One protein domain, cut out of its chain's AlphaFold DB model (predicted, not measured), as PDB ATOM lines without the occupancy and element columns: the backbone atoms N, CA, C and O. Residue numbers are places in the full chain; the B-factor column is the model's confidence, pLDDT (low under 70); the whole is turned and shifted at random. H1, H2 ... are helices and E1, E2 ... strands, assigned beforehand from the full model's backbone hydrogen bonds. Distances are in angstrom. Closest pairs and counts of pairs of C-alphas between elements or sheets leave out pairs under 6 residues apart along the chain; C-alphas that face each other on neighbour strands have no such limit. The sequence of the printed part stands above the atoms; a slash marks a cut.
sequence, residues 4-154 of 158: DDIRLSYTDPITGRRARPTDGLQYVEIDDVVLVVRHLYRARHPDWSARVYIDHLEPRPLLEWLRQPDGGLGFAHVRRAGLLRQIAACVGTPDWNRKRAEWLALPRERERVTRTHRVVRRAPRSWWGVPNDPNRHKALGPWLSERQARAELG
ATOM      1  N   ASP A   4       7.948   8.903 153.306       83.06
ATOM      2  CA  ASP A   4       6.823   7.977 153.118       83.06
ATOM      3  C   ASP A   4       6.692   6.942 154.247       83.06
ATOM      4  O   ASP A   4       5.631   6.336 154.416       83.06
ATOM      5  N   ASP A   5       7.740   6.791 155.064       80.94
ATOM      6  CA  ASP A   5       7.728   5.934 156.253       80.94
ATOM      7  C   ASP A   5       6.931   6.587 157.399       80.94
ATOM      8  O   ASP A   5       6.488   5.911 158.327       80.94
ATOM      9  N   ILE A   6       6.698   7.904 157.333       82.12
ATOM     10  CA  ILE A   6       6.035   8.669 158.390       82.12
ATOM     11  C   ILE A   6       4.516   8.468 158.334       82.12
ATOM     12  O   ILE A   6       3.819   8.959 157.437       82.12
ATOM     13  N   ARG A   7       3.970   7.800 159.357       80.44
ATOM     14  CA  ARG A   7       2.527   7.589 159.524       80.44
ATOM     15  C   ARG A   7       1.956   8.560 160.555       80.44
ATOM     16  O   ARG A   7       2.323   8.535 161.722       80.44
ATOM     17  N   LEU A   8       1.041   9.417 160.101       84.25
ATOM     18  CA  LEU A   8       0.303  10.336 160.966       84.25
ATOM     19  C   LEU A   8      -0.904   9.615 161.576       84.25
ATOM     20  O   LEU A   8      -1.696   9.012 160.852       84.25
ATOM     21  N   SER A   9      -1.066   9.731 162.887       78.25
ATOM     22  CA  SER A   9      -2.170   9.165 163.662       78.25
ATOM     23  C   SER A   9      -3.102  10.266 164.161       78.25
ATOM     24  O   SER A   9      -2.658  11.356 164.500       78.25
ATOM     25  N   TYR A  10      -4.403   9.996 164.254       78.81
ATOM     26  CA  TYR A  10      -5.327  10.871 164.993       78.81
ATOM     27  C   TYR A  10      -5.352  10.560 166.492       78.81
ATOM     28  O   TYR A  10      -5.991  11.278 167.252       78.81
ATOM     29  N   THR A  11      -4.684   9.496 166.924       74.31
ATOM     30  CA  THR A  11      -4.602   9.088 168.325       74.31
ATOM     31  C   THR A  11      -3.304   9.596 168.926       74.31
ATOM     32  O   THR A  11      -2.235   9.361 168.366       74.31
ATOM     33  N   ASP A  12      -3.418  10.286 170.055       76.00
ATOM     34  CA  ASP A  12      -2.285  10.678 170.884       76.00
ATOM     35  C   ASP A  12      -1.636   9.417 171.486       76.00
ATOM     36  O   ASP A  12      -2.306   8.720 172.257       76.00
ATOM     37  N   PRO A  13      -0.370   9.105 171.160       63.97
ATOM     38  CA  PRO A  13       0.300   7.904 171.659       63.97
ATOM     39  C   PRO A  13       0.580   7.947 173.169       63.97
ATOM     40  O   PRO A  13       0.720   6.897 173.785       63.97
ATOM     41  N   ILE A  14       0.612   9.132 173.790       68.06
ATOM     42  CA  ILE A  14       0.867   9.276 175.231       68.06
ATOM     43  C   ILE A  14      -0.412   9.079 176.043       68.06
ATOM     44  O   ILE A  14      -0.386   8.474 177.110       68.06
ATOM     45  N   THR A  15      -1.539   9.614 175.567       67.50
ATOM     46  CA  THR A  15      -2.795   9.630 176.344       67.50
ATOM     47  C   THR A  15      -3.836   8.631 175.851       67.50
ATOM     48  O   THR A  15      -4.875   8.466 176.490       67.50
ATOM     49  N   GLY A  16      -3.614   8.012 174.687       62.91
ATOM     50  CA  GLY A  16      -4.578   7.141 174.009       62.91
ATOM     51  C   GLY A  16      -5.811   7.875 173.469       62.91
ATOM     52  O   GLY A  16      -6.715   7.251 172.910       62.91
ATOM     53  N   ARG A  17      -5.889   9.204 173.620       72.19
ATOM     54  CA  ARG A  17      -7.056   9.993 173.212       72.19
ATOM     55  C   ARG A  17      -7.020  10.282 171.719       72.19
ATOM     56  O   ARG A  17      -6.035  10.781 171.180       72.19
ATOM     57  N   ARG A  18      -8.145  10.041 171.050       73.88
ATOM     58  CA  ARG A  18      -8.325  10.370 169.633       73.88
ATOM     59  C   ARG A  18      -8.720  11.840 169.460       73.88
ATOM     60  O   ARG A  18      -9.734  12.278 170.001       73.88
ATOM     61  N   ALA A  19      -7.936  12.593 168.693       74.88
ATOM     62  CA  ALA A  19      -8.276  13.935 168.234       74.88
ATOM     63  C   ALA A  19      -9.453  13.883 167.252       74.88
ATOM     64  O   ALA A  19      -9.579  12.942 166.458       74.88
ATOM     65  N   ARG A  20     -10.324  14.899 167.282       76.75
ATOM     66  CA  ARG A  20     -11.420  14.977 166.313       76.75
ATOM     67  C   ARG A  20     -10.839  15.390 164.957       76.75
ATOM     68  O   ARG A  20      -9.986  16.276 164.921       76.75
ATOM     69  N   PRO A  21     -11.306  14.827 163.828       69.25
ATOM     70  CA  PRO A  21     -10.819  15.218 162.501       69.25
ATOM     71  C   PRO A  21     -10.925  16.726 162.226       69.25
ATOM     72  O   PRO A  21     -10.057  17.304 161.576       69.25
ATOM     73  N   THR A  22     -11.951  17.375 162.785       74.12
ATOM     74  CA  THR A  22     -12.189  18.824 162.705       74.12
ATOM     75  C   THR A  22     -11.106  19.670 163.368       74.12
ATOM     76  O   THR A  22     -10.946  20.833 163.012       74.12
ATOM     77  N   ASP A  23     -10.357  19.102 164.314       74.88
ATOM     78  CA  ASP A  23      -9.315  19.823 165.052       74.88
ATOM     79  C   ASP A  23      -8.048  20.006 164.199       74.88
ATOM     80  O   ASP A  23      -7.146  20.754 164.578       74.88
ATOM     81  N   GLY A  24      -7.959  19.302 163.060       83.06
ATOM     82  CA  GLY A  24      -6.787  19.311 162.189       83.06
ATOM     83  C   GLY A  24      -5.524  18.838 162.890       83.06
ATOM     84  O   GLY A  24      -4.434  19.266 162.531       83.06
ATOM     85  N   LEU A  25      -5.656  18.001 163.914       86.75
ATOM     86  CA  LEU A  25      -4.553  17.597 164.767       86.75
ATOM     87  C   LEU A  25      -4.255  16.113 164.563       86.75
ATOM     88  O   LEU A  25      -5.144  15.267 164.649       86.75
ATOM     89  N   GLN A  26      -2.994  15.822 164.278       88.12
ATOM     90  CA  GLN A  26      -2.447  14.481 164.153       88.12
ATOM     91  C   GLN A  26      -1.149  14.372 164.952       88.12
ATOM     92  O   GLN A  26      -0.566  15.375 165.359       88.12
ATOM     93  N   TYR A  27      -0.690  13.150 165.158       85.81
ATOM     94  CA  TYR A  27       0.500  12.823 165.921       85.81
ATOM     95  C   TYR A  27       1.396  11.906 165.105       85.81
ATOM     96  O   TYR A  27       0.922  11.131 164.274       85.81
ATOM     97  N   VAL A  28       2.691  11.984 165.357       86.38
ATOM     98  CA  VAL A  28       3.664  11.000 164.892       86.38
ATOM     99  C   VAL A  28       4.696  10.808 165.987       86.38
ATOM    100  O   VAL A  28       5.129  11.781 166.598       86.38
ATOM    101  N   GLU A  29       5.071   9.561 166.230       85.38
ATOM    102  CA  GLU A  29       6.159   9.197 167.125       85.38
ATOM    103  C   GLU A  29       7.376   8.781 166.296       85.38
ATOM    104  O   GLU A  29       7.259   7.955 165.389       85.38
ATOM    105  N   ILE A  30       8.520   9.412 166.558       84.19
ATOM    106  CA  ILE A  30       9.794   9.137 165.887       84.19
ATOM    107  C   ILE A  30      10.891   9.240 166.939       84.19
ATOM    108  O   ILE A  30      11.005  10.273 167.594       84.19
ATOM    109  N   ASP A  31      11.697   8.192 167.090       84.75
ATOM    110  CA  ASP A  31      12.746   8.104 168.111       84.75
ATOM    111  C   ASP A  31      12.223   8.470 169.517       84.75
ATOM    112  O   ASP A  31      12.801   9.314 170.193       84.75
ATOM    113  N   ASP A  32      11.084   7.924 169.952       79.44
ATOM    114  CA  ASP A  32      10.436   8.252 171.241       79.44
ATOM    115  C   ASP A  32      10.009   9.728 171.409       79.44
ATOM    116  O   ASP A  32       9.534  10.133 172.473       79.44
ATOM    117  N   VAL A  33      10.161  10.560 170.371       85.44
ATOM    118  CA  VAL A  33       9.683  11.943 170.335       85.44
ATOM    119  C   VAL A  33       8.333  11.969 169.643       85.44
ATOM    120  O   VAL A  33       8.198  11.642 168.464       85.44
ATOM    121  N   VAL A  34       7.325  12.440 170.368       86.12
ATOM    122  CA  VAL A  34       5.994  12.657 169.804       86.12
ATOM    123  C   VAL A  34       5.927  14.066 169.233       86.12
ATOM    124  O   VAL A  34       6.124  15.050 169.945       86.12
ATOM    125  N   LEU A  35       5.618  14.185 167.945       89.12
ATOM    126  CA  LEU A  35       5.313  15.453 167.296       89.12
ATOM    127  C   LEU A  35       3.799  15.611 167.156       89.12
ATOM    128  O   LEU A  35       3.113  14.730 166.642       89.12
ATOM    129  N   VAL A  36       3.286  16.776 167.541       91.06
ATOM    130  CA  VAL A  36       1.937  17.222 167.191       91.06
ATOM    131  C   VAL A  36       1.984  17.922 165.849       91.06
ATOM    132  O   VAL A  36       2.593  18.986 165.704       91.06
ATOM    133  N   VAL A  37       1.280  17.347 164.888       90.00
ATOM    134  CA  VAL A  37       1.104  17.850 163.534       90.00
ATOM    135  C   VAL A  37      -0.239  18.567 163.439       90.00
ATOM    136  O   VAL A  37      -1.278  18.011 163.782       90.00
ATOM    137  N   ARG A  38      -0.229  19.819 162.987       90.19
ATOM    138  CA  ARG A  38      -1.419  20.659 162.848       90.19
ATOM    139  C   ARG A  38      -1.664  21.020 161.396       90.19
ATOM    140  O   ARG A  38      -0.745  21.417 160.689       90.19
ATOM    141  N   HIS A  39      -2.923  20.943 161.003       84.69
ATOM    142  CA  HIS A  39      -3.447  21.270 159.694       84.69
ATOM    143  C   HIS A  39      -4.342  22.512 159.795       84.69
ATOM    144  O   HIS A  39      -5.322  22.536 160.540       84.69
ATOM    145  N   LEU A  40      -3.999  23.560 159.049       79.88
ATOM    146  CA  LEU A  40      -4.693  24.844 159.054       79.88
ATOM    147  C   LEU A  40      -5.675  24.919 157.872       79.88
ATOM    148  O   LEU A  40      -5.325  25.363 156.781       79.88
ATOM    149  N   TYR A  41      -6.927  24.509 158.103       66.31
ATOM    150  CA  TYR A  41      -7.978  24.393 157.074       66.31
ATOM    151  C   TYR A  41      -8.459  25.717 156.446       66.31
ATOM    152  O   TYR A  41      -9.161  25.687 155.440       66.31
ATOM    153  N   ARG A  42      -8.143  26.886 157.023       57.88
ATOM    154  CA  ARG A  42      -8.735  28.178 156.605       57.88
ATOM    155  C   ARG A  42      -8.032  28.870 155.427       57.88
ATOM    156  O   ARG A  42      -8.398  29.990 155.086       57.88
ATOM    157  N   ALA A  43      -7.039  28.239 154.806       55.22
ATOM    158  CA  ALA A  43      -6.302  28.806 153.681       55.22
ATOM    159  C   ALA A  43      -6.743  28.190 152.341       55.22
ATOM    160  O   ALA A  43      -7.085  27.012 152.274       55.22
ATOM    161  N   ARG A  44      -6.663  28.970 151.249       63.50
ATOM    162  CA  ARG A  44      -6.866  28.475 149.866       63.50
ATOM    163  C   ARG A  44      -5.922  27.314 149.512       63.50
ATOM    164  O   ARG A  44      -6.223  26.522 148.625       63.50
ATOM    165  N   HIS A  45      -4.806  27.199 150.234       65.12
ATOM    166  CA  HIS A  45      -3.936  26.034 150.246       65.12
ATOM    167  C   HIS A  45      -3.720  25.574 151.689       65.12
ATOM    168  O   HIS A  45      -3.190  26.350 152.479       65.12
ATOM    169  N   PRO A  46      -4.117  24.344 152.047       75.56
ATOM    170  CA  PRO A  46      -3.966  23.863 153.409       75.56
ATOM    171  C   PRO A  46      -2.495  23.753 153.821       75.56
ATOM    172  O   PRO A  46      -1.740  22.947 153.261       75.56
ATOM    173  N   ASP A  47      -2.113  24.519 154.839       85.62
ATOM    174  CA  ASP A  47      -0.777  24.473 155.427       85.62
ATOM    175  C   ASP A  47      -0.726  23.548 156.638       85.62
ATOM    176  O   ASP A  47      -1.682  23.405 157.405       85.62
ATOM    177  N   TRP A  48       0.434  22.924 156.805       89.38
ATOM    178  CA  TRP A  48       0.735  21.968 157.854       89.38
ATOM    179  C   TRP A  48       1.959  22.418 158.633       89.38
ATOM    180  O   TRP A  48       2.935  22.864 158.039       89.38
ATOM    181  N   SER A  49       1.942  22.241 159.948       88.62
ATOM    182  CA  SER A  49       3.112  22.434 160.804       88.62
ATOM    183  C   SER A  49       3.253  21.296 161.800       88.62
ATOM    184  O   SER A  49       2.293  20.580 162.077       88.62
ATOM    185  N   ALA A  50       4.454  21.111 162.336       89.31
ATOM    186  CA  ALA A  50       4.710  20.131 163.381       89.31
ATOM    187  C   ALA A  50       5.561  20.747 164.487       89.31
ATOM    188  O   ALA A  50       6.370  21.641 164.238       89.31
ATOM    189  N   ARG A  51       5.377  20.267 165.710       89.94
ATOM    190  CA  ARG A  51       6.147  20.658 166.896       89.94
ATOM    191  C   ARG A  51       6.150  19.513 167.890       89.94
ATOM    192  O   ARG A  51       5.241  18.689 167.845       89.94
ATOM    193  N   VAL A  52       7.108  19.484 168.802       87.81
ATOM    194  CA  VAL A  52       7.109  18.477 169.866       87.81
ATOM    195  C   VAL A  52       5.857  18.567 170.744       87.81
ATOM    196  O   VAL A  52       5.305  19.650 170.977       87.81
ATOM    197  N   TYR A  53       5.371  17.409 171.178       84.56
ATOM    198  CA  TYR A  53       4.265  17.281 172.109       84.56
ATOM    199  C   TYR A  53       4.742  17.566 173.528       84.56
ATOM    200  O   TYR A  53       5.689  16.951 174.005       84.56
ATOM    201  N   ILE A  54       4.088  18.513 174.195       85.06
ATOM    202  CA  ILE A  54       4.552  19.056 175.479       85.06
ATOM    203  C   ILE A  54       3.531  18.909 176.606       85.06
ATOM    204  O   ILE A  54       3.845  19.233 177.743       85.06
ATOM    205  N   ASP A  55       2.318  18.432 176.317       80.75
ATOM    206  CA  ASP A  55       1.196  18.474 177.268       80.75
ATOM    207  C   ASP A  55       1.388  17.532 178.477       80.75
ATOM    208  O   ASP A  55       0.593  17.571 179.410       80.75
ATOM    209  N   HIS A  56       2.425  16.686 178.459       76.31
ATOM    210  CA  HIS A  56       2.793  15.749 179.527       76.31
ATOM    211  C   HIS A  56       4.060  16.162 180.300       76.31
ATOM    212  O   HIS A  56       4.539  15.396 181.136       76.31
ATOM    213  N   LEU A  57       4.645  17.323 179.992       82.50
ATOM    214  CA  LEU A  57       5.857  17.826 180.641       82.50
ATOM    215  C   LEU A  57       5.527  18.819 181.749       82.50
ATOM    216  O   LEU A  57       4.564  19.580 181.647       82.50
ATOM    217  N   GLU A  58       6.377  18.865 182.774       80.94
ATOM    218  CA  GLU A  58       6.267  19.889 183.805       80.94
ATOM    219  C   GLU A  58       6.506  21.294 183.218       80.94
ATOM    220  O   GLU A  58       7.504  21.519 182.521       80.94
ATOM    221  N   PRO A  59       5.644  22.283 183.527       78.06
ATOM    222  CA  PRO A  59       5.716  23.603 182.908       78.06
ATOM    223  C   PRO A  59       7.042  24.344 183.089       78.06
ATOM    224  O   PRO A  59       7.528  24.970 182.151       78.06
ATOM    225  N   ARG A  60       7.625  24.327 184.294       79.44
ATOM    226  CA  ARG A  60       8.777  25.183 184.613       79.44
ATOM    227  C   ARG A  60      10.056  24.740 183.881       79.44
ATOM    228  O   ARG A  60      10.602  25.574 183.158       79.44
ATOM    229  N   PRO A  61      10.479  23.464 183.948       82.25
ATOM    230  CA  PRO A  61      11.628  22.979 183.178       82.25
ATOM    231  C   PRO A  61      11.427  23.112 181.664       82.25
ATOM    232  O   PRO A  61      12.340  23.510 180.944       82.25
ATOM    233  N   LEU A  62      10.205  22.865 181.175       82.69
ATOM    234  CA  LEU A  62       9.852  23.055 179.767       82.69
ATOM    235  C   LEU A  62      10.083  24.498 179.301       82.69
ATOM    236  O   LEU A  62      10.614  24.731 178.215       82.69
ATOM    237  N   LEU A  63       9.654  25.480 180.092       79.81
ATOM    238  CA  LEU A  63       9.793  26.890 179.738       79.81
ATOM    239  C   LEU A  63      11.246  27.360 179.781       79.81
ATOM    240  O   LEU A  63      11.635  28.181 178.954       79.81
ATOM    241  N   GLU A  64      12.044  26.845 180.714       81.62
ATOM    242  CA  GLU A  64      13.485  27.108 180.767       81.62
ATOM    243  C   GLU A  64      14.200  26.540 179.535       81.62
ATOM    244  O   GLU A  64      14.997  27.249 178.919       81.62
ATOM    245  N   TRP A  65      13.844  25.327 179.106       83.19
ATOM    246  CA  TRP A  65      14.350  24.730 177.868       83.19
ATOM    247  C   TRP A  65      13.952  25.546 176.628       83.19
ATOM    248  O   TRP A  65      14.821  25.985 175.879       83.19
ATOM    249  N   LEU A  66      12.665  25.880 176.461       79.31
ATOM    250  CA  LEU A  66      12.171  26.661 175.312       79.31
ATOM    251  C   LEU A  66      12.730  28.094 175.230       79.31
ATOM    252  O   LEU A  66      12.656  28.718 174.171       79.31
ATOM    253  N   ARG A  67      13.247  28.656 176.332       73.81
ATOM    254  CA  ARG A  67      13.896  29.983 176.343       73.81
ATOM    255  C   ARG A  67      15.282  29.969 175.701       73.81
ATOM    256  O   ARG A  67      15.773  31.035 175.329       73.81
ATOM    257  N   GLN A  68      15.908  28.804 175.569       75.94
ATOM    258  CA  GLN A  68      17.200  28.682 174.907       75.94
ATOM    259  C   GLN A  68      17.042  28.959 173.400       75.94
ATOM    260  O   GLN A  68      16.019  28.578 172.825       75.94
ATOM    261  N   PRO A  69      18.028  29.591 172.730       64.38
ATOM    262  CA  PRO A  69      17.940  29.978 171.315       64.38
ATOM    263  C   PRO A  69      17.529  28.850 170.355       64.38
ATOM    264  O   PRO A  69      16.929  29.129 169.319       64.38
ATOM    265  N   ASP A  70      17.773  27.595 170.741       66.38
ATOM    266  CA  ASP A  70      17.487  26.393 169.960       66.38
ATOM    267  C   ASP A  70      16.693  25.324 170.726       66.38
ATOM    268  O   ASP A  70      16.508  24.222 170.219       66.38
ATOM    269  N   GLY A  71      16.176  25.623 171.920       66.38
ATOM    270  CA  GLY A  71      15.538  24.633 172.798       66.38
ATOM    271  C   GLY A  71      14.148  24.179 172.344       66.38
ATOM    272  O   GLY A  71      13.308  23.867 173.166       66.38
ATOM    273  N   GLY A  72      13.837  24.207 171.049       75.69
ATOM    274  CA  GLY A  72      12.544  23.797 170.514       75.69
ATOM    275  C   GLY A  72      12.692  22.900 169.294       75.69
ATOM    276  O   GLY A  72      13.473  23.170 168.381       75.69
ATOM    277  N   LEU A  73      11.871  21.852 169.241       81.56
ATOM    278  CA  LEU A  73      11.673  21.024 168.054       81.56
ATOM    279  C   LEU A  73      10.395  21.478 167.346       81.56
ATOM    280  O   LEU A  73       9.283  21.228 167.820       81.56
ATOM    281  N   GLY A  74      10.547  22.162 166.213       84.44
ATOM    282  CA  GLY A  74       9.417  22.631 165.421       84.44
ATOM    283  C   GLY A  74       9.744  22.826 163.946       84.44
ATOM    284  O   GLY A  74      10.882  23.100 163.565       84.44
ATOM    285  N   PHE A  75       8.717  22.689 163.116       87.00
ATOM    286  CA  PHE A  75       8.804  22.592 161.664       87.00
ATOM    287  C   PHE A  75       7.972  23.680 160.984       87.00
ATOM    288  O   PHE A  75       7.023  24.222 161.560       87.00
ATOM    289  N   ALA A  76       8.347  24.037 159.756       84.88
ATOM    290  CA  ALA A  76       7.719  25.149 159.056       84.88
ATOM    291  C   ALA A  76       6.259  24.851 158.685       84.88
ATOM    292  O   ALA A  76       5.843  23.700 158.579       84.88
ATOM    293  N   HIS A  77       5.501  25.923 158.459       86.44
ATOM    294  CA  HIS A  77       4.145  25.861 157.930       86.44
ATOM    295  C   HIS A  77       4.239  25.713 156.412       86.44
ATOM    296  O   HIS A  77       4.621  26.661 155.732       86.44
ATOM    297  N   VAL A  78       3.998  24.509 155.900       86.62
ATOM    298  CA  VAL A  78       4.138  24.168 154.477       86.62
ATOM    299  C   VAL A  78       3.112  23.107 154.079       86.62
ATOM    300  O   VAL A  78       2.442  22.522 154.925       86.62
ATOM    301  N   ARG A  79       3.019  22.775 152.789       88.81
ATOM    302  CA  ARG A  79       2.206  21.636 152.329       88.81
ATOM    303  C   ARG A  79       2.639  20.333 153.006       88.81
ATOM    304  O   ARG A  79       3.833  20.107 153.203       88.81
ATOM    305  N   ARG A  80       1.690  19.419 153.239       89.88
ATOM    306  CA  ARG A  80       1.914  18.127 153.918       89.88
ATOM    307  C   ARG A  80       3.163  17.377 153.436       89.88
ATOM    308  O   ARG A  80       4.009  17.019 154.245       89.88
ATOM    309  N   ALA A  81       3.324  17.185 152.125       90.50
ATOM    310  CA  ALA A  81       4.487  16.483 151.566       90.50
ATOM    311  C   ALA A  81       5.822  17.222 151.794       90.50
ATOM    312  O   ALA A  81       6.881  16.603 151.850       90.50
ATOM    313  N   GLY A  82       5.789  18.553 151.902       90.31
ATOM    314  CA  GLY A  82       6.947  19.354 152.297       90.31
ATOM    315  C   GLY A  82       7.272  19.177 153.779       90.31
ATOM    316  O   GLY A  82       8.434  18.985 154.123       90.31
ATOM    317  N   LEU A  83       6.250  19.155 154.639       91.00
ATOM    318  CA  LEU A  83       6.416  18.949 156.077       91.00
ATOM    319  C   LEU A  83       7.040  17.580 156.380       91.00
ATOM    320  O   LEU A  83       8.023  17.510 157.110       91.00
ATOM    321  N   LEU A  84       6.523  16.503 155.778       92.00
ATOM    322  CA  LEU A  84       7.062  15.151 155.982       92.00
ATOM    323  C   LEU A  84       8.527  15.040 155.534       92.00
ATOM    324  O   LEU A  84       9.332  14.406 156.210       92.00
ATOM    325  N   ARG A  85       8.900  15.718 154.441       93.56
ATOM    326  CA  ARG A  85      10.299  15.805 153.996       93.56
ATOM    327  C   ARG A  85      11.181  16.575 154.976       93.56
ATOM    328  O   ARG A  85      12.301  16.141 155.221       93.56
ATOM    329  N   GLN A  86      10.693  17.670 155.561       92.75
ATOM    330  CA  GLN A  86      11.438  18.403 156.594       92.75
ATOM    331  C   GLN A  86      11.675  17.548 157.842       92.75
ATOM    332  O   GLN A  86      12.787  17.545 158.363       92.75
ATOM    333  N   ILE A  87      10.658  16.807 158.295       92.50
ATOM    334  CA  ILE A  87      10.785  15.883 159.430       92.50
ATOM    335  C   ILE A  87      11.819  14.802 159.104       92.50
ATOM    336  O   ILE A  87      12.790  14.649 159.840       92.50
ATOM    337  N   ALA A  88      11.677  14.120 157.964       94.06
ATOM    338  CA  ALA A  88      12.597  13.060 157.559       94.06
ATOM    339  C   ALA A  88      14.052  13.534 157.408       94.06
ATOM    340  O   ALA A  88      14.963  12.795 157.764       94.06
ATOM    341  N   ALA A  89      14.270  14.756 156.915       92.94
ATOM    342  CA  ALA A  89      15.603  15.342 156.773       92.94
ATOM    343  C   ALA A  89      16.227  15.781 158.109       92.94
ATOM    344  O   ALA A  89      17.443  15.921 158.200       92.94
ATOM    345  N   CYS A  90      15.408  16.044 159.130       92.12
ATOM    346  CA  CYS A  90      15.874  16.470 160.447       92.12
ATOM    347  C   CYS A  90      16.235  15.277 161.341       92.12
ATOM    348  O   CYS A  90      17.215  15.346 162.084       92.12
ATOM    349  N   VAL A  91      15.469  14.189 161.260       91.31
ATOM    350  CA  VAL A  91      15.650  12.988 162.087       91.31
ATOM    351  C   VAL A  91      17.027  12.360 161.859       91.31
ATOM    352  O   VAL A  91      17.459  12.164 160.723       91.31
ATOM    353  N   GLY A  92      17.718  12.052 162.956       87.62
ATOM    354  CA  GLY A  92      19.067  11.478 162.959       87.62
ATOM    355  C   GLY A  92      20.206  12.487 162.765       87.62
ATOM    356  O   GLY A  92      21.372  12.107 162.856       87.62
ATOM    357  N   THR A  93      19.909  13.771 162.531       92.62
ATOM    358  CA  THR A  93      20.949  14.813 162.507       92.62
ATOM    359  C   THR A  93      21.537  15.049 163.907       92.62
ATOM    360  O   THR A  93      20.852  14.817 164.908       92.62
ATOM    361  N   PRO A  94      22.776  15.570 164.025       92.81
ATOM    362  CA  PRO A  94      23.355  15.904 165.329       92.81
ATOM    363  C   PRO A  94      22.487  16.867 166.154       92.81
ATOM    364  O   PRO A  94      22.343  16.691 167.362       92.81
ATOM    365  N   ASP A  95      21.855  17.846 165.496       89.25
ATOM    366  CA  ASP A  95      20.955  18.802 166.150       89.25
ATOM    367  C   ASP A  95      19.685  18.125 166.693       89.25
ATOM    368  O   ASP A  95      19.277  18.394 167.822       89.25
ATOM    369  N   TRP A  96      19.099  17.197 165.925       91.19
ATOM    370  CA  TRP A  96      17.962  16.386 166.369       91.19
ATOM    371  C   TRP A  96      18.310  15.549 167.596       91.19
ATOM    372  O   TRP A  96      17.595  15.610 168.593       91.19
ATOM    373  N   ASN A  97      19.426  14.818 167.553       92.31
ATOM    374  CA  ASN A  97      19.834  13.934 168.645       92.31
ATOM    375  C   ASN A  97      20.065  14.709 169.949       92.31
ATOM    376  O   ASN A  97      19.614  14.271 171.008       92.31
ATOM    377  N   ARG A  98      20.702  15.887 169.868       91.50
ATOM    378  CA  ARG A  98      20.897  16.783 171.017       91.50
ATOM    379  C   ARG A  98      19.562  17.255 171.600       91.50
ATOM    380  O   ARG A  98      19.300  17.032 172.777       91.50
ATOM    381  N   LYS A  99      18.689  17.840 170.775       88.81
ATOM    382  CA  LYS A  99      17.389  18.375 171.225       88.81
ATOM    383  C   LYS A  99      16.459  17.289 171.755       88.81
ATOM    384  O   LYS A  99      15.734  17.516 172.717       88.81
ATOM    385  N   ARG A 100      16.489  16.102 171.145       89.44
ATOM    386  CA  ARG A 100      15.788  14.911 171.632       89.44
ATOM    387  C   ARG A 100      16.254  14.544 173.037       89.44
ATOM    388  O   ARG A 100      15.412  14.305 173.893       89.44
ATOM    389  N   ALA A 101      17.567  14.481 173.267       91.31
ATOM    390  CA  ALA A 101      18.115  14.120 174.571       91.31
ATOM    391  C   ALA A 101      17.701  15.127 175.655       91.31
ATOM    392  O   ALA A 101      17.240  14.720 176.718       91.31
ATOM    393  N   GLU A 102      17.784  16.425 175.357       90.88
ATOM    394  CA  GLU A 102      17.321  17.488 176.258       90.88
ATOM    395  C   GLU A 102      15.822  17.378 176.553       90.88
ATOM    396  O   GLU A 102      15.415  17.438 177.709       90.88
ATOM    397  N   TRP A 103      14.999  17.160 175.524       88.50
ATOM    398  CA  TRP A 103      13.554  17.015 175.676       88.50
ATOM    399  C   TRP A 103      13.173  15.785 176.513       88.50
ATOM    400  O   TRP A 103      12.329  15.884 177.400       88.50
ATOM    401  N   LEU A 104      13.814  14.636 176.270       87.06
ATOM    402  CA  LEU A 104      13.578  13.405 177.031       87.06
ATOM    403  C   LEU A 104      14.023  13.510 178.494       87.06
ATOM    404  O   LEU A 104      13.490  12.783 179.332       87.06
ATOM    405  N   ALA A 105      14.969  14.400 178.802       90.38
ATOM    406  CA  ALA A 105      15.422  14.665 180.163       90.38
ATOM    407  C   ALA A 105      14.456  15.559 180.963       90.38
ATOM    408  O   ALA A 105      14.601  15.665 182.182       90.38
ATOM    409  N   LEU A 106      13.474  16.200 180.314       87.56
ATOM    410  CA  LEU A 106      12.506  17.046 181.006       87.56
ATOM    411  C   LEU A 106      11.566  16.197 181.882       87.56
ATOM    412  O   LEU A 106      11.022  15.189 181.415       87.56
ATOM    413  N   PRO A 107      11.328  16.601 183.142       84.56
ATOM    414  CA  PRO A 107      10.433  15.875 184.030       84.56
ATOM    415  C   PRO A 107       8.991  15.907 183.507       84.56
ATOM    416  O   PRO A 107       8.530  16.881 182.903       84.56
ATOM    417  N   ARG A 108       8.284  14.793 183.727       79.12
ATOM    418  CA  ARG A 108       6.930  14.545 183.214       79.12
ATOM    419  C   ARG A 108       5.901  14.660 184.330       79.12
ATOM    420  O   ARG A 108       6.054  14.042 185.381       79.12
ATOM    421  N   GLU A 109       4.798  15.350 184.061       72.19
ATOM    422  CA  GLU A 109       3.680  15.470 184.999       72.19
ATOM    423  C   GLU A 109       2.740  14.261 184.818       72.19
ATOM    424  O   GLU A 109       1.810  14.279 184.009       72.19
ATOM    425  N   ARG A 110       3.004  13.163 185.547       52.97
ATOM    426  CA  ARG A 110       2.286  11.872 185.404       52.97
ATOM    427  C   ARG A 110       0.764  11.962 185.564       52.97
ATOM    428  O   ARG A 110       0.055  11.132 185.007       52.97
ATOM    429  N   GLU A 111       0.265  12.946 186.304       50.78
ATOM    430  CA  GLU A 111      -1.155  13.042 186.676       50.78
ATOM    431  C   GLU A 111      -1.928  14.119 185.904       50.78
ATOM    432  O   GLU A 111      -3.140  14.271 186.078       50.78
ATOM    433  N   ARG A 112      -1.265  14.873 185.021       49.47
ATOM    434  CA  ARG A 112      -1.868  16.049 184.394       49.47
ATOM    435  C   ARG A 112      -1.424  16.202 182.945       49.47
ATOM    436  O   ARG A 112      -0.418  16.821 182.638       49.47
ATOM    437  N   VAL A 113      -2.278  15.735 182.031       48.84
ATOM    438  CA  VAL A 113      -2.279  16.197 180.634       48.84
ATOM    439  C   VAL A 113      -2.862  17.602 180.638       48.84
ATOM    440  O   VAL A 113      -4.052  17.815 180.370       48.84
ATOM    441  N   THR A 114      -2.068  18.572 181.071       51.41
ATOM    442  CA  THR A 114      -2.547  19.936 181.116       51.41
ATOM    443  C   THR A 114      -2.338  20.579 179.759       51.41
ATOM    444  O   THR A 114      -1.230  20.907 179.348       51.41
ATOM    445  N   ARG A 115      -3.448  20.908 179.095       56.75
ATOM    446  CA  ARG A 115      -3.489  22.006 178.120       56.75
ATOM    447  C   ARG A 115      -3.257  23.342 178.847       56.75
ATOM    448  O   ARG A 115      -4.068  24.255 178.726       56.75
ATOM    449  N   THR A 116      -2.218  23.463 179.670       55.88
ATOM    450  CA  THR A 116      -1.879  24.694 180.393       55.88
ATOM    451  C   THR A 116      -1.056  25.624 179.531       55.88
ATOM    452  O   THR A 116      -1.080  26.814 179.803       55.88
ATOM    453  N   HIS A 117      -0.376  25.128 178.491       54.62
ATOM    454  CA  HIS A 117       0.533  25.916 177.661       54.62
ATOM    455  C   HIS A 117       0.298  25.675 176.160       54.62
ATOM    456  O   HIS A 117      -0.049  24.582 175.715       54.62
ATOM    457  N   ARG A 118       0.498  26.715 175.351       55.69
ATOM    458  CA  ARG A 118       0.570  26.684 173.886       55.69
ATOM    459  C   ARG A 118       1.994  27.007 173.453       55.69
ATOM    460  O   ARG A 118       2.646  27.848 174.054       55.69
ATOM    461  N   VAL A 119       2.455  26.380 172.375       51.19
ATOM    462  CA  VAL A 119       3.737  26.718 171.735       51.19
ATOM    463  C   VAL A 119       3.431  27.583 170.527       51.19
ATOM    464  O   VAL A 119       2.668  27.149 169.661       51.19
ATOM    465  N   VAL A 120       3.998  28.782 170.488       51.88
ATOM    466  CA  VAL A 120       3.828  29.775 169.424       51.88
ATOM    467  C   VAL A 120       5.166  30.041 168.745       51.88
ATOM    468  O   VAL A 120       6.220  29.931 169.367       51.88
ATOM    469  N   ARG A 121       5.143  30.355 167.451       42.47
ATOM    470  CA  ARG A 121       6.353  30.648 166.678       42.47
ATOM    471  C   ARG A 121       6.716  32.124 166.835       42.47
ATOM    472  O   ARG A 121       5.866  32.970 166.580       42.47
ATOM    473  N   ARG A 122       7.962  32.417 167.215       46.25
ATOM    474  CA  ARG A 122       8.503  33.784 167.335       46.25
ATOM    475  C   ARG A 122       9.193  34.240 166.050       46.25
ATOM    476  O   ARG A 122       9.039  35.376 165.625       46.25
ATOM    477  N   ALA A 123       9.967  33.346 165.440       40.25
ATOM    478  CA  ALA A 123      10.787  33.624 164.262       40.25
ATOM    479  C   ALA A 123      10.938  32.348 163.405       40.25
ATOM    480  O   ALA A 123      10.428  31.279 163.777       40.25
ATOM    481  N   PRO A 124      11.613  32.385 162.242       41.31
ATOM    482  CA  PRO A 124      12.044  31.163 161.575       41.31
ATOM    483  C   PRO A 124      12.836  30.272 162.538       41.31
ATOM    484  O   PRO A 124      13.877  30.675 163.034       41.31
ATOM    485  N   ARG A 125      12.313  29.068 162.812       37.31
ATOM    486  CA  ARG A 125      12.912  28.041 163.690       37.31
ATOM    487  C   ARG A 125      12.973  28.374 165.194       37.31
ATOM    488  O   ARG A 125      13.500  27.563 165.942       37.31
ATOM    489  N   SER A 126      12.366  29.474 165.648       39.66
ATOM    490  CA  SER A 126      12.289  29.843 167.072       39.66
ATOM    491  C   SER A 126      10.856  29.735 167.602       39.66
ATOM    492  O   SER A 126       9.918  30.271 166.996       39.66
ATOM    493  N   TRP A 127      10.687  29.042 168.730       41.88
ATOM    494  CA  TRP A 127       9.394  28.649 169.297       41.88
ATOM    495  C   TRP A 127       9.338  28.940 170.797       41.88
ATOM    496  O   TRP A 127      10.331  28.782 171.493       41.88
ATOM    497  N   TRP A 128       8.171  29.336 171.298       47.47
ATOM    498  CA  TRP A 128       7.956  29.753 172.683       47.47
ATOM    499  C   TRP A 128       6.793  29.022 173.323       47.47
ATOM    500  O   TRP A 128       5.750  28.898 172.689       47.47
ATOM    501  N   GLY A 129       6.924  28.629 174.588       48.91
ATOM    502  CA  GLY A 129       5.817  28.154 175.419       48.91
ATOM    503  C   GLY A 129       5.128  29.323 176.123       48.91
ATOM    504  O   GLY A 129       5.784  30.142 176.756       48.91
ATOM    505  N   VAL A 130       3.807  29.415 176.009       57.25
ATOM    506  CA  VAL A 130       2.982  30.463 176.624       57.25
ATOM    507  C   VAL A 130       1.837  29.791 177.371       57.25
ATOM    508  O   VAL A 130       1.164  28.962 176.763       57.25
ATOM    509  N   PRO A 131       1.561  30.129 178.640       56.00
ATOM    510  CA  PRO A 131       0.380  29.620 179.323       56.00
ATOM    511  C   PRO A 131      -0.907  29.972 178.555       56.00
ATOM    512  O   PRO A 131      -1.046  31.072 178.022       56.00
ATOM    513  N   ASN A 132      -1.869  29.055 178.502       58.38
ATOM    514  CA  ASN A 132      -3.198  29.293 177.940       58.38
ATOM    515  C   ASN A 132      -4.009  30.275 178.803       58.38
ATOM    516  O   ASN A 132      -4.856  30.980 178.263       58.38
ATOM    517  N   ASP A 133      -3.713  30.360 180.105       61.28
ATOM    518  CA  ASP A 133      -4.233  31.382 181.020       61.28
ATOM    519  C   ASP A 133      -3.077  32.024 181.817       61.28
ATOM    520  O   ASP A 133      -2.707  31.543 182.893       61.28
ATOM    521  N   PRO A 134      -2.476  33.111 181.302       54.81
ATOM    522  CA  PRO A 134      -1.376  33.803 181.974       54.81
ATOM    523  C   PRO A 134      -1.736  34.324 183.374       54.81
ATOM    524  O   PRO A 134      -0.855  34.437 184.229       54.81
ATOM    525  N   ASN A 135      -3.019  34.607 183.642       55.12
ATOM    526  CA  ASN A 135      -3.472  35.162 184.918       55.12
ATOM    527  C   ASN A 135      -3.455  34.131 186.050       55.12
ATOM    528  O   ASN A 135      -3.158  34.491 187.188       55.12
ATOM    529  N   ARG A 136      -3.712  32.855 185.744       54.03
ATOM    530  CA  ARG A 136      -3.572  31.747 186.707       54.03
ATOM    531  C   ARG A 136      -2.119  31.388 187.015       54.03
ATOM    532  O   ARG A 136      -1.849  30.757 188.029       54.03
ATOM    533  N   HIS A 137      -1.185  31.813 186.168       51.59
ATOM    534  CA  HIS A 137       0.232  31.466 186.255       51.59
ATOM    535  C   HIS A 137       1.130  32.690 186.498       51.59
ATOM    536  O   HIS A 137       2.295  32.692 186.107       51.59
ATOM    537  N   LYS A 138       0.623  33.738 187.165       51.62
ATOM    538  CA  LYS A 138       1.389  34.968 187.466       51.62
ATOM    539  C   LYS A 138       2.672  34.714 188.263       51.62
ATOM    540  O   LYS A 138       3.675  35.367 188.005       51.62
ATOM    541  N   ALA A 139       2.654  33.744 189.183       47.75
ATOM    542  CA  ALA A 139       3.801  33.383 190.029       47.75
ATOM    543  C   ALA A 139       4.986  32.782 189.252       47.75
ATOM    544  O   ALA A 139       6.105  32.750 189.745       47.75
ATOM    545  N   LEU A 140       4.736  32.304 188.036       45.06
ATOM    546  CA  LEU A 140       5.754  31.776 187.135       45.06
ATOM    547  C   LEU A 140       6.311  32.878 186.197       45.06
ATOM    548  O   LEU A 140       7.116  32.602 185.309       45.06
ATOM    549  N   GLY A 141       5.870  34.127 186.396       42.50
ATOM    550  CA  GLY A 141       6.262  35.297 185.621       42.50
ATOM    551  C   GLY A 141       7.676  35.831 185.919       42.50
ATOM    552  O   GLY A 141       8.343  35.366 186.841       42.50
ATOM    553  N   PRO A 142       8.130  36.841 185.147       44.88
ATOM    554  CA  PRO A 142       7.357  37.559 184.135       44.88
ATOM    555  C   PRO A 142       7.261  36.804 182.803       44.88
ATOM    556  O   PRO A 142       8.213  36.196 182.313       44.88
ATOM    557  N   TRP A 143       6.080  36.889 182.193       49.88
ATOM    558  CA  TRP A 143       5.816  36.417 180.839       49.88
ATOM    559  C   TRP A 143       5.922  37.603 179.881       49.88
ATOM    560  O   TRP A 143       5.262  38.619 180.083       49.88
ATOM    561  N   LEU A 144       6.735  37.491 178.832       46.53
ATOM    562  CA  LEU A 144       7.077  38.605 177.927       46.53
ATOM    563  C   LEU A 144       5.894  39.123 177.064       46.53
ATOM    564  O   LEU A 144       6.053  40.059 176.286       46.53
ATOM    565  N   SER A 145       4.694  38.546 177.174       45.62
ATOM    566  CA  SER A 145       3.682  38.554 176.109       45.62
ATOM    567  C   SER A 145       2.563  39.596 176.197       45.62
ATOM    568  O   SER A 145       1.548  39.411 175.533       45.62
ATOM    569  N   GLU A 146       2.689  40.677 176.962       39.31
ATOM    570  CA  GLU A 146       1.740  41.792 176.791       39.31
ATOM    571  C   GLU A 146       2.454  43.109 176.524       39.31
ATOM    572  O   GLU A 146       2.244  43.718 175.480       39.31
ATOM    573  N   ARG A 147       3.375  43.510 177.402       42.00
ATOM    574  CA  ARG A 147       4.082  44.786 177.249       42.00
ATOM    575  C   ARG A 147       5.058  44.788 176.067       42.00
ATOM    576  O   ARG A 147       5.107  45.763 175.328       42.00
ATOM    577  N   GLN A 148       5.786  43.689 175.861       42.31
ATOM    578  CA  GLN A 148       6.762  43.571 174.774       42.31
ATOM    579  C   GLN A 148       6.090  43.238 173.439       42.31
ATOM    580  O   GLN A 148       6.464  43.799 172.421       42.31
ATOM    581  N   ALA A 149       5.026  42.427 173.455       38.78
ATOM    582  CA  ALA A 149       4.212  42.159 172.268       38.78
ATOM    583  C   ALA A 149       3.526  43.431 171.727       38.78
ATOM    584  O   ALA A 149       3.514  43.637 170.519       38.78
ATOM    585  N   ARG A 150       3.014  44.316 172.602       42.22
ATOM    586  CA  ARG A 150       2.476  45.634 172.202       42.22
ATOM    587  C   ARG A 150       3.570  46.579 171.684       42.22
ATOM    588  O   ARG A 150       3.365  47.243 170.675       42.22
ATOM    589  N   ALA A 151       4.745  46.588 172.322       48.66
ATOM    590  CA  ALA A 151       5.883  47.401 171.885       48.66
ATOM    591  C   ALA A 151       6.464  46.952 170.527       48.66
ATOM    592  O   ALA A 151       6.823  47.791 169.705       48.66
ATOM    593  N   GLU A 152       6.536  45.642 170.271       42.41
ATOM    594  CA  GLU A 152       7.055  45.065 169.021       42.41
ATOM    595  C   GLU A 152       6.051  45.161 167.853       42.41
ATOM    596  O   GLU A 152       6.474  45.223 166.701       42.41
ATOM    597  N   LEU A 153       4.738  45.231 168.125       40.25
ATOM    598  CA  LEU A 153       3.687  45.449 167.114       40.25
ATOM    599  C   LEU A 153       3.510  46.924 166.711       40.25
ATOM    600  O   LEU A 153       2.696  47.219 165.840       40.25
ATOM    601  N   GLY A 154       4.276  47.846 167.301       37.62
ATOM    602  CA  GLY A 154       4.223  49.267 166.949       37.62
ATOM    603  C   GLY A 154       3.015  50.018 167.508       37.62
ATOM    604  O   GLY A 154       2.792  51.159 167.101       37.62
TER     605      GLY A 154
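AT A GLANCE: This is residues 4 to 154 of the 158 residues of an uncharacterized protein of Streptomyces sp. PBH53 (UniProt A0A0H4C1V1). A strongly twisted sheet of three strands, E1 E2 E3, makes one part of the domain, with helix H2 beside its E3 edge; a smaller part, the hairpin of E4 and E5 with H1 packed mainly on E5, sits alongside. H3 lies between the E2 end of the first part and H1, residues 4 to 24 loop on the E1 side, and residues 146 to 154, with H4, stick out. The printed part has 151 residues, with four named helices and five named strands in the order E1 E2 E3 H1 H2 H3 E4 E5 H4; both sheets are antiparallel. The class is mixed, helices and strands, with 69 residues, under half, in named elements. The whole is compact, with a radius of gyration of the C-alphas of 15.7 A and spans of 44 by 38 by 34 A.

HOW THE PARTS SIT: E1, residues 25 to 30, E2, residues 33 to 40, and E3, residues 47 to 52, form a meander, each strand the antiparallel neighbour of the one before. E1 and E2 are a hairpin at 152 degrees, with N 28 and O 35 3.1 A apart, within hydrogen-bond range. E2 and E3 are a hairpin at 156 degrees, with N 38 and O 49 2.8 A apart, within hydrogen-bond range. H2, residues 80 to 90, is on this sheet but at the sheet's level, with a height over the sheet of 2.9 A; its closest C-alphas to E3 are Arg 80 and Trp 48, 5.6 A apart. H3, residues 94 to 104, only grazes the sheet, with its residues 100 to 104. H3 and H2 are close but not clearly touching, about perpendicular at 86 degrees, with the closest C-alphas, Cys 90 and Trp 96, 6.3 A apart. H1, residues 59 to 66, and H3 are close but not clearly touching, at a shallow tilt of 10 degrees, opposite ways; the closest C-alphas are Trp 65 and Glu 102, 8.0 A apart. E4, residues 117 to 123, and E5, residues 126 to 131, are an antiparallel hairpin, with N 120 and O 128 2.8 A apart, within hydrogen-bond range. The closest C-alphas of H1 and E5 are Leu 66 and Trp 128, 5.9 A apart. E3 and E4 are only just apart, with a closest distance of 8.1 A between their C-alphas. H4, residues 147 to 152, stands free. In H1, H2, H3 and H4 every O i to N i+4 pair is within hydrogen-bond range.

IN THESE COORDINATES: E1 begins at C-alpha 25, (-4.553, 17.597, 164.767), and is 16.7 A long; E2 is 22.4 A, E3 17.5 A, E4 18.5 A and E5 17.1 A. H2 and H3 are each 15.5 A, H1 10.4 A and H4 8.8 A, ending at C-alpha 152, (7.055, 45.065, 169.021).

THE WHOLE: The C-alphas farthest apart, Asp 4 and Ala 139, are 44.9 A apart. The printed part has no cut. The links H1 to H2, H3 to E4 and E5 to H4 are long. The mean pLDDT of the printed part is 72.1, and 58 residues are under 70, among them residues 110 to 154.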